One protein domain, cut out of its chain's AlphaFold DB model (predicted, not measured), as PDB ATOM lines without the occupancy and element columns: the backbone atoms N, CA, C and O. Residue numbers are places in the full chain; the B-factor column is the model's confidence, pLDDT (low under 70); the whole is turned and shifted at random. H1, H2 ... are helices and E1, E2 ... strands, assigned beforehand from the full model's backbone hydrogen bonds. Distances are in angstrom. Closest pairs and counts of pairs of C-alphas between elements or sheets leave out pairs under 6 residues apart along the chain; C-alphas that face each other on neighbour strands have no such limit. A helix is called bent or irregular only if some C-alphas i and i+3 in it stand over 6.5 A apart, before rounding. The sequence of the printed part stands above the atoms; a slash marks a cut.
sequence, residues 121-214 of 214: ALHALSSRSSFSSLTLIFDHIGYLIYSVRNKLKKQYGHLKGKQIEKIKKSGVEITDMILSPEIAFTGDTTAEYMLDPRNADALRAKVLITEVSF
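AT A GLANCE: This is residues 121 to 214 of the 214 residues of an uncharacterized protein of Microthlaspi erraticum (UniProt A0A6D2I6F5). Look first for a long two-strand ribbon, E3 beside E4, in a strongly twisted sheet; at one end the ribbon runs out to a small head with H1, where residues 158 to 163 stick out. Toward the other end the sheet widens, with the hairpin E1 and E2 beside E3 and short E5 beside E4, and H3 packs on one face while the other face is bare of named helices. The printed part has 94 residues, with three named helices and five named strands in the order E1, E2, E3, H1, E4, H2, H3, E5 along the chain, and its class is mixed, helices and strands. The mixed sheet runs E1, E2, E3, E4, E5, antiparallel but for the parallel pair E4 and E5. The whole is loose, with a radius of gyration of the C-alphas of 18.0 A and spans of 61 by 21 by 18 A.

HOW THE PARTS SIT: Begin with E3, residues 141 to 152, and E4, residues 175 to 185, antiparallel at 154 degrees; N 145 and O 183 are 2.8 A apart, within hydrogen-bond range. On the other side of E3 find E2, residues 129 to 135, antiparallel at 145 degrees, with N 132 and O 144 at 3.0 A. E1, residues 122 to 126, is the edge strand antiparallel to E2, with N 123 and O 131 at 2.8 A; E1, E2 and E3 form a meander, each strand the antiparallel neighbour of the one before. At the other edge E5, residues 207 to 209, is parallel to E4 at 40 degrees, with N 209 and O 184 at 2.8 A. Between E4 and E5 come H2, residues 191 to 194, and H3, residues 197 to 203: a strand-helix-strand unit, two parallel neighbour strands with helices between, its crossover right-handed. H3 is on the sheet at a height of 9.7 A and stands up from it at 47 degrees; its closest C-alphas to E4 are Ala 202 and Ala 184, 5.2 A apart. H2 and H3 only just touch, only at the corner, with 3 pairs of C-alphas within 8 A, the closest Tyr 193 and Asn 199 at 6.9 A. H1, residues 161 to 169, is not on the sheet and is apart from H2 and H3. In H1 every O i to N i+4 pair is within hydrogen-bond range; in H3 1 of 3 is, beside 3 of 4 O i to N i+3 pairs, and H2 is too short for an O i to N i+4 pair.

IN THESE COORDINATES: Find C-alpha 122 at (-46.309, -35.367, -40.936), where E1 begins its 12.0 A; E2 spans 19.8 A. From C-alpha 141 at (-47.976, -21.915, -35.207), E3 runs 34.2 A, and E4 later runs 29.3 A. H1 measures 12.3 A, H2 5.7 A and H3 9.6 A; H3 is irregular, with C-alphas 198 and 201 7.7 A apart. E5 covers 6.5 A and ends at C-alpha 209, (-38.503, -17.068, -42.505).

THE WHOLE: The two C-alphas farthest apart, Lys 162 and Phe 214, are 60.7 A apart, and Phe 214 is the chain's last residue. The printed part has no cut and no long link. Mean pLDDT of the printed part is 81.0; look for low confidence, under 70, at residues 121 to 140.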
ATOM      1  N   ALA A 121     -48.058 -34.510 -36.382       47.41
ATOM      2  CA  ALA A 121     -47.901 -35.509 -37.432       47.41
ATOM      3  C   ALA A 121     -47.475 -34.905 -38.791       47.41
ATOM      4  O   ALA A 121     -47.835 -33.790 -39.172       47.41
ATOM      5  N   LEU A 122     -46.682 -35.672 -39.551       51.47
ATOM      6  CA  LEU A 122     -46.309 -35.367 -40.936       51.47
ATOM      7  C   LEU A 122     -47.479 -35.683 -41.877       51.47
ATOM      8  O   LEU A 122     -47.890 -36.837 -41.994       51.47
ATOM      9  N   HIS A 123     -47.956 -34.687 -42.622       51.88
ATOM     10  CA  HIS A 123     -49.068 -34.839 -43.562       51.88
ATOM     11  C   HIS A 123     -48.655 -34.515 -45.000       51.88
ATOM     12  O   HIS A 123     -47.998 -33.513 -45.279       51.88
ATOM     13  N   ALA A 124     -49.045 -35.365 -45.951       46.09
ATOM     14  CA  ALA A 124     -48.713 -35.182 -47.360       46.09
ATOM     15  C   ALA A 124     -49.585 -34.089 -48.007       46.09
ATOM     16  O   ALA A 124     -50.805 -34.206 -48.065       46.09
ATOM     17  N   LEU A 125     -48.949 -33.055 -48.564       50.72
ATOM     18  CA  LEU A 125     -49.591 -32.062 -49.442       50.72
ATOM     19  C   LEU A 125     -49.715 -32.584 -50.879       50.72
ATOM     20  O   LEU A 125     -50.613 -32.199 -51.622       50.72
ATOM     21  N   SER A 126     -48.764 -33.425 -51.295       56.44
ATOM     22  CA  SER A 126     -48.752 -34.112 -52.587       56.44
ATOM     23  C   SER A 126     -47.835 -35.335 -52.526       56.44
ATOM     24  O   SER A 126     -47.090 -35.514 -51.566       56.44
ATOM     25  N   SER A 127     -47.780 -36.124 -53.604       56.22
ATOM     26  CA  SER A 127     -46.836 -37.248 -53.732       56.22
ATOM     27  C   SER A 127     -45.349 -36.856 -53.657       56.22
ATOM     28  O   SER A 127     -44.493 -37.736 -53.607       56.22
ATOM     29  N   ARG A 128     -45.022 -35.555 -53.684       48.59
ATOM     30  CA  ARG A 128     -43.645 -35.023 -53.676       48.59
ATOM     31  C   ARG A 128     -43.362 -34.049 -52.531       48.59
ATOM     32  O   ARG A 128     -42.237 -33.558 -52.415       48.59
ATOM     33  N   SER A 129     -44.364 -33.728 -51.717       50.28
ATOM     34  CA  SER A 129     -44.258 -32.698 -50.682       50.28
ATOM     35  C   SER A 129     -45.094 -33.064 -49.467       50.28
ATOM     36  O   SER A 129     -46.288 -33.331 -49.607       50.28
ATOM     37  N   SER A 130     -44.482 -32.979 -48.293       59.16
ATOM     38  CA  SER A 130     -45.146 -33.165 -47.006       59.16
ATOM     39  C   SER A 130     -44.947 -31.934 -46.141       59.16
ATOM     40  O   SER A 130     -44.011 -31.158 -46.328       59.16
ATOM     41  N   PHE A 131     -45.862 -31.754 -45.211       54.22
ATOM     42  CA  PHE A 131     -45.887 -30.672 -44.256       54.22
ATOM     43  C   PHE A 131     -45.837 -31.252 -42.846       54.22
ATOM     44  O   PHE A 131     -46.484 -32.261 -42.576       54.22
ATOM     45  N   SER A 132     -45.063 -30.624 -41.967       48.06
ATOM     46  CA  SER A 132     -45.103 -30.885 -40.532       48.06
ATOM     47  C   SER A 132     -45.378 -29.566 -39.826       48.06
ATOM     48  O   SER A 132     -44.745 -28.549 -40.128       48.06
ATOM     49  N   SER A 133     -46.354 -29.585 -38.924       50.56
ATOM     50  CA  SER A 133     -46.613 -28.467 -38.025       50.56
ATOM     51  C   SER A 133     -45.777 -28.648 -36.766       50.56
ATOM     52  O   SER A 133     -45.711 -29.753 -36.228       50.56
ATOM     53  N   LEU A 134     -45.146 -27.567 -36.310       48.47
ATOM     54  CA  LEU A 134     -44.478 -27.523 -35.018       48.47
ATOM     55  C   LEU A 134     -45.202 -26.493 -34.150       48.47
ATOM     56  O   LEU A 134     -45.186 -25.299 -34.452       48.47
ATOM     57  N   THR A 135     -45.849 -26.973 -33.094       43.94
ATOM     58  CA  THR A 135     -46.540 -26.132 -32.113       43.94
ATOM     59  C   THR A 135     -45.538 -25.681 -31.056       43.94
ATOM     60  O   THR A 135     -44.893 -26.519 -30.422       43.94
ATOM     61  N   LEU A 136     -45.401 -24.370 -30.865       36.09
ATOM     62  CA  LEU A 136     -44.680 -23.795 -29.731       36.09
ATOM     63  C   LEU A 136     -45.670 -23.333 -28.656       36.09
ATOM     64  O   LEU A 136     -46.868 -23.213 -28.892       36.09
ATOM     65  N   ILE A 137     -45.149 -23.157 -27.445       35.97
ATOM     66  CA  ILE A 137     -45.879 -22.708 -26.257       35.97
ATOM     67  C   ILE A 137     -46.239 -21.228 -26.495       35.97
ATOM     68  O   ILE A 137     -45.328 -20.454 -26.766       35.97
ATOM     69  N   PHE A 138     -47.525 -20.864 -26.386       41.31
ATOM     70  CA  PHE A 138     -48.200 -19.648 -26.907       41.31
ATOM     71  C   PHE A 138     -48.645 -19.772 -28.376       41.31
ATOM     72  O   PHE A 138     -47.915 -20.341 -29.171       41.31
ATOM     73  N   ASP A 139     -49.849 -19.274 -28.708       50.66
ATOM     74  CA  ASP A 139     -50.678 -19.481 -29.926       50.66
ATOM     75  C   ASP A 139     -50.049 -19.104 -31.296       50.66
ATOM     76  O   ASP A 139     -50.721 -18.630 -32.216       50.66
ATOM     77  N   HIS A 140     -48.755 -19.327 -31.483       63.53
ATOM     78  CA  HIS A 140     -48.015 -19.038 -32.698       63.53
ATOM     79  C   HIS A 140     -47.575 -20.360 -33.333       63.53
ATOM     80  O   HIS A 140     -46.751 -21.114 -32.815       63.53
ATOM     81  N   ILE A 141     -48.192 -20.667 -34.475       75.00
ATOM     82  CA  ILE A 141     -47.976 -21.915 -35.207       75.00
ATOM     83  C   ILE A 141     -46.842 -21.715 -36.213       75.00
ATOM     84  O   ILE A 141     -46.967 -20.928 -37.157       75.00
ATOM     85  N   GLY A 142     -45.765 -22.482 -36.040       84.88
ATOM     86  CA  GLY A 142     -44.692 -22.615 -37.017       84.88
ATOM     87  C   GLY A 142     -45.025 -23.646 -38.102       84.88
ATOM     88  O   GLY A 142     -45.702 -24.654 -37.871       84.88
ATOM     89  N   TYR A 143     -44.522 -23.408 -39.312       85.44
ATOM     90  CA  TYR A 143     -44.738 -24.240 -40.493       85.44
ATOM     91  C   TYR A 143     -43.402 -24.722 -41.059       85.44
ATOM     92  O   TYR A 143     -42.554 -23.909 -41.431       85.44
ATOM     93  N   LEU A 144     -43.243 -26.040 -41.215       87.69
ATOM     94  CA  LEU A 144     -42.093 -26.632 -41.890       87.69
ATOM     95  C   LEU A 144     -42.526 -27.468 -43.100       87.69
ATOM     96  O   LEU A 144     -43.283 -28.436 -43.006       87.69
ATOM     97  N   ILE A 145     -42.037 -27.072 -44.271       87.75
ATOM     98  CA  ILE A 145     -42.346 -27.707 -45.550       87.75
ATOM     99  C   ILE A 145     -41.177 -28.596 -45.956       87.75
ATOM    100  O   ILE A 145     -40.053 -28.122 -46.139       87.75
ATOM    101  N   TYR A 146     -41.470 -29.873 -46.182       89.19
ATOM    102  CA  TYR A 146     -40.511 -30.875 -46.624       89.19
ATOM    103  C   TYR A 146     -40.738 -31.267 -48.086       89.19
ATOM    104  O   TYR A 146     -41.861 -31.524 -48.534       89.19
ATOM    105  N   SER A 147     -39.644 -31.412 -48.831       83.44
ATOM    106  CA  SER A 147     -39.638 -32.216 -50.050       83.44
ATOM    107  C   SER A 147     -39.524 -33.686 -49.669       83.44
ATOM    108  O   SER A 147     -38.639 -34.069 -48.903       83.44
ATOM    109  N   VAL A 148     -40.403 -34.506 -50.243       88.12
ATOM    110  CA  VAL A 148     -40.372 -35.958 -50.078       88.12
ATOM    111  C   VAL A 148     -39.770 -36.583 -51.318       88.12
ATOM    112  O   VAL A 148     -40.213 -36.332 -52.443       88.12
ATOM    113  N   ARG A 149     -38.751 -37.416 -51.121       85.62
ATOM    114  CA  ARG A 149     -38.108 -38.168 -52.196       85.62
ATOM    115  C   ARG A 149     -38.048 -39.632 -51.824       85.62
ATOM    116  O   ARG A 149     -37.433 -39.986 -50.830       85.62
ATOM    117  N   ASN A 150     -38.595 -40.480 -52.681       90.12
ATOM    118  CA  ASN A 150     -38.479 -41.921 -52.520       90.12
ATOM    119  C   ASN A 150     -37.256 -42.397 -53.296       90.12
ATOM    120  O   ASN A 150     -37.185 -42.231 -54.517       90.12
ATOM    121  N   LYS A 151     -36.274 -42.953 -52.591       92.31
ATOM    122  CA  LYS A 151     -35.080 -43.547 -53.199       92.31
ATOM    123  C   LYS A 151     -35.102 -45.049 -53.009       92.31
ATOM    124  O   LYS A 151     -35.629 -45.535 -52.023       92.31
ATOM    125  N   LEU A 152     -34.528 -45.788 -53.949       94.19
ATOM    126  CA  LEU A 152     -34.390 -47.234 -53.811       94.19
ATOM    127  C   LEU A 152     -33.549 -47.564 -52.564       94.19
ATOM    128  O   LEU A 152     -32.479 -46.977 -52.383       94.19
ATOM    129  N   LYS A 153     -34.022 -48.504 -51.736       94.12
ATOM    130  CA  LYS A 153     -33.274 -49.018 -50.581       94.12
ATOM    131  C   LYS A 153     -31.908 -49.520 -51.034       94.12
ATOM    132  O   LYS A 153     -31.801 -50.204 -52.055       94.12
ATOM    133  N   LYS A 154     -30.864 -49.242 -50.246       92.69
ATOM    134  CA  LYS A 154     -29.476 -49.616 -50.586       92.69
ATOM    135  C   LYS A 154     -29.324 -51.114 -50.874       92.69
ATOM    136  O   LYS A 154     -28.602 -51.484 -51.793       92.69
ATOM    137  N   GLN A 155     -30.072 -51.957 -50.157       92.12
ATOM    138  CA  GLN A 155     -30.077 -53.409 -50.353       92.12
ATOM    139  C   GLN A 155     -30.518 -53.847 -51.757       92.12
ATOM    140  O   GLN A 155     -30.104 -54.905 -52.201       92.12
ATOM    141  N   TYR A 156     -31.303 -53.045 -52.484       92.94
ATOM    142  CA  TYR A 156     -31.738 -53.360 -53.850       92.94
ATOM    143  C   TYR A 156     -30.905 -52.652 -54.926       92.94
ATOM    144  O   TYR A 156     -31.167 -52.832 -56.112       92.94
ATOM    145  N   GLY A 157     -29.891 -51.865 -54.545       90.56
ATOM    146  CA  GLY A 157     -29.075 -51.086 -55.482       90.56
ATOM    147  C   GLY A 157     -28.252 -51.926 -56.465       90.56
ATOM    148  O   GLY A 157     -27.909 -51.439 -57.536       90.56
ATOM    149  N   HIS A 158     -27.967 -53.188 -56.129       93.81
ATOM    150  CA  HIS A 158     -27.224 -54.120 -56.983       93.81
ATOM    151  C   HIS A 158     -28.114 -54.871 -57.993       93.81
ATOM    152  O   HIS A 158     -27.603 -55.562 -58.874       93.81
ATOM    153  N   LEU A 159     -29.441 -54.766 -57.867       93.75
ATOM    154  CA  LEU A 159     -30.385 -55.481 -58.722       93.75
ATOM    155  C   LEU A 159     -30.615 -54.743 -60.043       93.75
ATOM    156  O   LEU A 159     -30.677 -53.515 -60.103       93.75
ATOM    157  N   LYS A 160     -30.814 -55.501 -61.126       94.62
ATOM    158  CA  LYS A 160     -31.190 -54.928 -62.427       94.62
ATOM    159  C   LYS A 160     -32.656 -54.484 -62.410       94.62
ATOM    160  O   LYS A 160     -33.486 -55.082 -61.727       94.62
ATOM    161  N   GLY A 161     -33.014 -53.501 -63.241       92.88
ATOM    162  CA  GLY A 161     -34.370 -52.924 -63.285       92.88
ATOM    163  C   GLY A 161     -35.509 -53.952 -63.396       92.88
ATOM    164  O   GLY A 161     -36.499 -53.841 -62.679       92.88
ATOM    165  N   LYS A 162     -35.332 -55.016 -64.197       95.06
ATOM    166  CA  LYS A 162     -36.318 -56.111 -64.315       95.06
ATOM    167  C   LYS A 162     -36.544 -56.869 -62.997       95.06
ATOM    168  O   LYS A 162     -37.664 -57.277 -62.703       95.06
ATOM    169  N   GLN A 163     -35.492 -57.064 -62.200       94.25
ATOM    170  CA  GLN A 163     -35.585 -57.727 -60.894       94.25
ATOM    171  C   GLN A 163     -36.281 -56.820 -59.873       94.25
ATOM    172  O   GLN A 163     -37.149 -57.282 -59.138       94.25
ATOM    173  N   ILE A 164     -35.965 -55.521 -59.888       94.62
ATOM    174  CA  ILE A 164     -36.624 -54.515 -59.041       94.62
ATOM    175  C   ILE A 164     -38.125 -54.453 -59.347       94.62
ATOM    176  O   ILE A 164     -38.939 -54.422 -58.429       94.62
ATOM    177  N   GLU A 165     -38.511 -54.488 -60.625       94.38
ATOM    178  CA  GLU A 165     -39.920 -54.489 -61.027       94.38
ATOM    179  C   GLU A 165     -40.665 -55.731 -60.516       94.38
ATOM    180  O   GLU A 165     -41.786 -55.611 -60.025       94.38
ATOM    181  N   LYS A 166     -40.032 -56.912 -60.567       95.62
ATOM    182  CA  LYS A 166     -40.613 -58.154 -60.037       95.62
ATOM    183  C   LYS A 166     -40.880 -58.057 -58.531       95.62
ATOM    184  O   LYS A 166     -41.966 -58.418 -58.090       95.62
ATOM    185  N   ILE A 167     -39.927 -57.523 -57.767       94.00
ATOM    186  CA  ILE A 167     -40.053 -57.339 -56.309       94.00
ATOM    187  C   ILE A 167     -41.091 -56.255 -55.979       94.00
ATOM    188  O   ILE A 167     -41.863 -56.380 -55.032       94.00
ATOM    189  N   LYS A 168     -41.172 -55.199 -56.791       93.00
ATOM    190  CA  LYS A 168     -42.218 -54.185 -56.635       93.00
ATOM    191  C   LYS A 168     -43.611 -54.776 -56.876       93.00
ATOM    192  O   LYS A 168     -44.538 -54.472 -56.135       93.00
ATOM    193  N   LYS A 169     -43.760 -55.636 -57.894       93.88
ATOM    194  CA  LYS A 169     -45.019 -56.339 -58.204       93.88
ATOM    195  C   LYS A 169     -45.420 -57.345 -57.127       93.88
ATOM    196  O   LYS A 169     -46.609 -57.578 -56.964       93.88
ATOM    197  N   SER A 170     -44.470 -57.889 -56.365       92.69
ATOM    198  CA  SER A 170     -44.777 -58.725 -55.198       92.69
ATOM    199  C   SER A 170     -45.227 -57.923 -53.968       92.69
ATOM    200  O   SER A 170     -45.390 -58.508 -52.905       92.69
ATOM    201  N   GLY A 171     -45.410 -56.601 -54.087       91.62
ATOM    202  CA  GLY A 171     -45.956 -55.750 -53.024       91.62
ATOM    203  C   GLY A 171     -44.952 -55.345 -51.943       91.62
ATOM    204  O   GLY A 171     -45.344 -54.761 -50.939       91.62
ATOM    205  N   VAL A 172     -43.660 -55.627 -52.130       92.69
ATOM    206  CA  VAL A 172     -42.625 -55.291 -51.145       92.69
ATOM    207  C   VAL A 172     -42.233 -53.816 -51.270       92.69
ATOM    208  O   VAL A 172     -41.982 -53.314 -52.369       92.69
ATOM    209  N   GLU A 173     -42.115 -53.114 -50.138       90.94
ATOM    210  CA  GLU A 173     -41.596 -51.745 -50.104       90.94
ATOM    211  C   GLU A 173     -40.099 -51.693 -50.430       90.94
ATOM    212  O   GLU A 173     -39.227 -51.957 -49.593       90.94
ATOM    213  N   ILE A 174     -39.804 -51.285 -51.662       94.31
ATOM    214  CA  ILE A 174     -38.440 -51.196 -52.190       94.31
ATOM    215  C   ILE A 174     -37.780 -49.824 -52.018       94.31
ATOM    216  O   ILE A 174     -36.581 -49.696 -52.272       94.31
ATOM    217  N   THR A 175     -38.528 -48.794 -51.624       92.56
ATOM    218  CA  THR A 175     -38.011 -47.427 -51.498       92.56
ATOM    219  C   THR A 175     -37.996 -46.941 -50.061       92.56
ATOM    220  O   THR A 175     -38.937 -47.203 -49.323       92.56
ATOM    221  N   ASP A 176     -36.967 -46.178 -49.716       91.00
ATOM    222  CA  ASP A 176     -36.904 -45.365 -48.511       91.00
ATOM    223  C   ASP A 176     -37.411 -43.957 -48.810       91.00
ATOM    224  O   ASP A 176     -37.056 -43.351 -49.831       91.00
ATOM    225  N   MET A 177     -38.219 -43.430 -47.895       87.06
ATOM    226  CA  MET A 177     -38.648 -42.042 -47.917       87.06
ATOM    227  C   MET A 177     -37.552 -41.160 -47.321       87.06
ATOM    228  O   MET A 177     -37.105 -41.365 -46.197       87.06
ATOM    229  N   ILE A 178     -37.128 -40.153 -48.075       87.00
ATOM    230  CA  ILE A 178     -36.161 -39.151 -47.639       87.00
ATOM    231  C   ILE A 178     -36.875 -37.811 -47.567       87.00
ATOM    232  O   ILE A 178     -37.388 -37.319 -48.576       87.00
ATOM    233  N   LEU A 179     -36.870 -37.223 -46.375       88.19
ATOM    234  CA  LEU A 179     -37.373 -35.882 -46.119       88.19
ATOM    235  C   LEU A 179     -36.230 -34.878 -46.240       88.19
ATOM    236  O   LEU A 179     -35.100 -35.128 -45.818       88.19
ATOM    237  N   SER A 180     -36.500 -33.742 -46.864       88.00
ATOM    238  CA  SER A 180     -35.544 -32.640 -46.964       88.00
ATOM    239  C   SER A 180     -36.272 -31.331 -46.669       88.00
ATOM    240  O   SER A 180     -37.208 -31.021 -47.409       88.00
ATOM    241  N   PRO A 181     -35.900 -30.587 -45.611       91.69
ATOM    242  CA  PRO A 181     -36.565 -29.334 -45.274       91.69
ATOM    243  C   PRO A 181     -36.303 -28.303 -46.379       91.69
ATOM    244  O   PRO A 181     -35.164 -28.038 -46.765       91.69
ATOM    245  N   GLU A 182     -37.373 -27.756 -46.946       89.50
ATOM    246  CA  GLU A 182     -37.311 -26.787 -48.044       89.50
ATOM    247  C   GLU A 182     -37.543 -25.372 -47.520       89.50
ATOM    248  O   GLU A 182     -36.746 -24.478 -47.800       89.50
ATOM    249  N   ILE A 183     -38.619 -25.173 -46.753       91.12
ATOM    250  CA  ILE A 183     -39.027 -23.861 -46.246       91.12
ATOM    251  C   ILE A 183     -39.469 -24.005 -44.795       91.12
ATOM    252  O   ILE A 183     -40.329 -24.835 -44.506       91.12
ATOM    253  N   ALA A 184     -38.925 -23.166 -43.924       92.62
ATOM    254  CA  ALA A 184     -39.341 -23.016 -42.539       92.62
ATOM    255  C   ALA A 184     -39.929 -21.618 -42.323       92.62
ATOM    256  O   ALA A 184     -39.353 -20.624 -42.764       92.62
ATOM    257  N   PHE A 185     -41.065 -21.545 -41.641       92.31
ATOM    258  CA  PHE A 185     -41.674 -20.316 -41.147       92.31
ATOM    259  C   PHE A 185     -41.895 -20.481 -39.648       92.31
ATOM    260  O   PHE A 185     -42.667 -21.345 -39.242       92.31
ATOM    261  N   THR A 186     -41.198 -19.704 -38.826       88.62
ATOM    262  CA  THR A 186     -41.205 -19.907 -37.368       88.62
ATOM    263  C   THR A 186     -42.411 -19.281 -36.676       88.62
ATOM    264  O   THR A 186     -42.727 -19.678 -35.564       88.62
ATOM    265  N   GLY A 187     -43.096 -18.338 -37.333       87.12
ATOM    266  CA  GLY A 187     -44.058 -17.469 -36.656       87.12
ATOM    267  C   GLY A 187     -43.363 -16.532 -35.666       87.12
ATOM    268  O   GLY A 187     -42.148 -16.316 -35.776       87.12
ATOM    269  N   ASP A 188     -44.139 -15.998 -34.724       85.25
ATOM    270  CA  ASP A 188     -43.613 -15.168 -33.640       85.25
ATOM    271  C   ASP A 188     -42.865 -16.065 -32.654       85.25
ATOM    272  O   ASP A 188     -43.377 -17.102 -32.217       85.25
ATOM    273  N   THR A 189     -41.609 -15.729 -32.375       84.06
ATOM    274  CA  THR A 189     -40.728 -16.614 -31.615       84.06
ATOM    275  C   THR A 189     -39.589 -15.859 -30.948       84.06
ATOM    276  O   THR A 189     -39.100 -14.847 -31.445       84.06
ATOM    277  N   THR A 190     -39.130 -16.374 -29.810       86.00
ATOM    278  CA  THR A 190     -37.966 -15.834 -29.106       86.00
ATOM    279  C   THR A 190     -36.671 -16.424 -29.663       86.00
ATOM    280  O   THR A 190     -36.654 -17.475 -30.308       86.00
ATOM    281  N   ALA A 191     -35.540 -15.774 -29.377       86.69
ATOM    282  CA  ALA A 191     -34.223 -16.243 -29.820       86.69
ATOM    283  C   ALA A 191     -33.877 -17.666 -29.332       86.69
ATOM    284  O   ALA A 191     -33.077 -18.356 -29.965       86.69
ATOM    285  N   GLU A 192     -34.508 -18.134 -28.250       85.19
ATOM    286  CA  GLU A 192     -34.346 -19.493 -27.717       85.19
ATOM    287  C   GLU A 192     -34.737 -20.574 -28.730       85.19
ATOM    288  O   GLU A 192     -34.132 -21.647 -28.746       85.19
ATOM    289  N   TYR A 193     -35.670 -20.276 -29.642       86.06
ATOM    290  CA  TYR A 193     -36.064 -21.194 -30.709       86.06
ATOM    291  C   TYR A 193     -34.875 -21.648 -31.558       86.06
ATOM    292  O   TYR A 193     -34.793 -22.816 -31.943       86.06
ATOM    293  N   MET A 194     -33.933 -20.740 -31.820       85.19
ATOM    294  CA  MET A 194     -32.758 -21.001 -32.654       85.19
ATOM    295  C   MET A 194     -31.683 -21.810 -31.918       85.19
ATOM    296  O   MET A 194     -30.769 -22.337 -32.551       85.19
ATOM    297  N   LEU A 195     -31.773 -21.893 -30.590       87.31
ATOM    298  CA  LEU A 195     -30.821 -22.611 -29.746       87.31
ATOM    299  C   LEU A 195     -31.285 -24.038 -29.436       87.31
ATOM    300  O   LEU A 195     -30.458 -24.878 -29.086       87.31
ATOM    301  N   ASP A 196     -32.578 -24.329 -29.580       84.50
ATOM    302  CA  ASP A 196     -33.133 -25.651 -29.306       84.50
ATOM    303  C   ASP A 196     -32.745 -26.667 -30.404       84.50
ATOM    304  O   ASP A 196     -33.149 -26.521 -31.566       84.50
ATOM    305  N   PRO A 197     -32.022 -27.755 -30.064       86.88
ATOM    306  CA  PRO A 197     -31.667 -28.806 -31.017       86.88
ATOM    307  C   PRO A 197     -32.872 -29.472 -31.694       86.88
ATOM    308  O   PRO A 197     -32.733 -30.013 -32.792       86.88
ATOM    309  N   ARG A 198     -34.061 -29.430 -31.079       82.44
ATOM    310  CA  ARG A 198     -35.303 -29.964 -31.664       82.44
ATOM    311  C   ARG A 198     -35.727 -29.203 -32.921       82.44
ATOM    312  O   ARG A 198     -36.363 -29.782 -33.796       82.44
ATOM    313  N   ASN A 199     -35.297 -27.949 -33.059       86.50
ATOM    314  CA  ASN A 199     -35.619 -27.077 -34.192       86.50
ATOM    315  C   ASN A 199     -34.554 -27.114 -35.298       86.50
ATOM    316  O   ASN A 199     -34.616 -26.340 -36.256       86.50
ATOM    317  N   ALA A 200     -33.585 -28.035 -35.213       88.69
ATOM    318  CA  ALA A 200     -32.481 -28.132 -36.166       88.69
ATOM    319  C   ALA A 200     -32.945 -28.262 -37.628       88.69
ATOM    320  O   ALA A 200     -32.278 -27.769 -38.536       88.69
ATOM    321  N   ASP A 201     -34.094 -28.890 -37.881       88.12
ATOM    322  CA  ASP A 201     -34.637 -29.008 -39.234       88.12
ATOM    323  C   ASP A 201     -35.122 -27.676 -39.819       88.12
ATOM    324  O   ASP A 201     -34.952 -27.453 -41.020       88.12
ATOM    325  N   ALA A 202     -35.649 -26.768 -38.994       90.12
ATOM    326  CA  ALA A 202     -36.011 -25.422 -39.432       90.12
ATOM    327  C   ALA A 202     -34.762 -24.618 -39.826       90.12
ATOM    328  O   ALA A 202     -34.743 -23.975 -40.875       90.12
ATOM    329  N   LEU A 203     -33.683 -24.736 -39.043       91.56
ATOM    330  CA  LEU A 203     -32.389 -24.095 -39.318       91.56
ATOM    331  C   LEU A 203     -31.684 -24.661 -40.560       91.56
ATOM    332  O   LEU A 203     -30.905 -23.971 -41.213       91.56
ATOM    333  N   ARG A 204     -31.952 -25.928 -40.891       92.81
ATOM    334  CA  ARG A 204     -31.429 -26.614 -42.082       92.81
ATOM    335  C   ARG A 204     -32.269 -26.387 -43.334       92.81
ATOM    336  O   ARG A 204     -31.869 -26.836 -44.412       92.81
ATOM    337  N   ALA A 205     -33.432 -25.749 -43.215       93.38
ATOM    338  CA  ALA A 205     -34.265 -25.447 -44.366       93.38
ATOM    339  C   ALA A 205     -33.508 -24.552 -45.352       93.38
ATOM    340  O   ALA A 205     -32.713 -23.693 -44.972       93.38
ATOM    341  N   LYS A 206     -33.775 -24.725 -46.649       93.75
ATOM    342  CA  LYS A 206     -33.145 -23.879 -47.677       93.75
ATOM    343  C   LYS A 206     -33.546 -22.415 -47.538       93.75
ATOM    344  O   LYS A 206     -32.778 -21.533 -47.912       93.75
ATOM    345  N   VAL A 207     -34.763 -22.177 -47.055       94.12
ATOM    346  CA  VAL A 207     -35.292 -20.851 -46.755       94.12
ATOM    347  C   VAL A 207     -35.877 -20.877 -45.349       94.12
ATOM    348  O   VAL A 207     -36.814 -21.629 -45.091       94.12
ATOM    349  N   LEU A 208     -35.344 -20.034 -44.468       93.31
ATOM    350  CA  LEU A 208     -35.877 -19.780 -43.134       93.31
ATOM    351  C   LEU A 208     -36.499 -18.383 -43.110       93.31
ATOM    352  O   LEU A 208     -35.848 -17.401 -43.468       93.31
ATOM    353  N   ILE A 209     -37.762 -18.308 -42.707       92.69
ATOM    354  CA  ILE A 209     -38.503 -17.068 -42.505       92.69
ATOM    355  C   ILE A 209     -38.790 -16.971 -41.011       92.69
ATOM    356  O   ILE A 209     -39.528 -17.792 -40.467       92.69
ATOM    357  N   THR A 210     -38.197 -15.973 -40.371       90.62
ATOM    358  CA  THR A 210     -38.358 -15.690 -38.945       90.62
ATOM    359  C   THR A 210     -38.726 -14.234 -38.758       90.62
ATOM    360  O   THR A 210     -38.324 -13.387 -39.565       90.62
ATOM    361  N   GLU A 211     -39.491 -13.940 -37.713       86.44
ATOM    362  CA  GLU A 211     -39.654 -12.559 -37.288       86.44
ATOM    363  C   GLU A 211     -38.347 -12.004 -36.706       86.44
ATOM    364  O   GLU A 211     -37.449 -12.754 -36.311       86.44
ATOM    365  N   VAL A 212     -38.259 -10.675 -36.674       84.81
ATOM    366  CA  VAL A 212     -37.211  -9.918 -35.985       84.81
ATOM    367  C   VAL A 212     -37.894  -8.719 -35.333       84.81
ATOM    368  O   VAL A 212     -38.026  -7.657 -35.945       84.81
ATOM    369  N   SER A 213     -38.378  -8.936 -34.116       81.19
ATOM    370  CA  SER A 213     -39.011  -7.923 -33.267       81.19
ATOM    371  C   SER A 213     -37.976  -7.362 -32.276       81.19
ATOM    372  O   SER A 213     -37.043  -8.075 -31.899       81.19
ATOM    373  N   PHE A 214     -38.086  -6.074 -31.924       74.62
ATOM    374  CA  PHE A 214     -37.107  -5.319 -31.121       74.62
ATOM    375  C   PHE A 214     -37.683  -4.878 -29.780       74.62
ATOM    376  O   PHE A 214     -38.877  -4.501 -29.764       74.62
TER     377      PHE A 214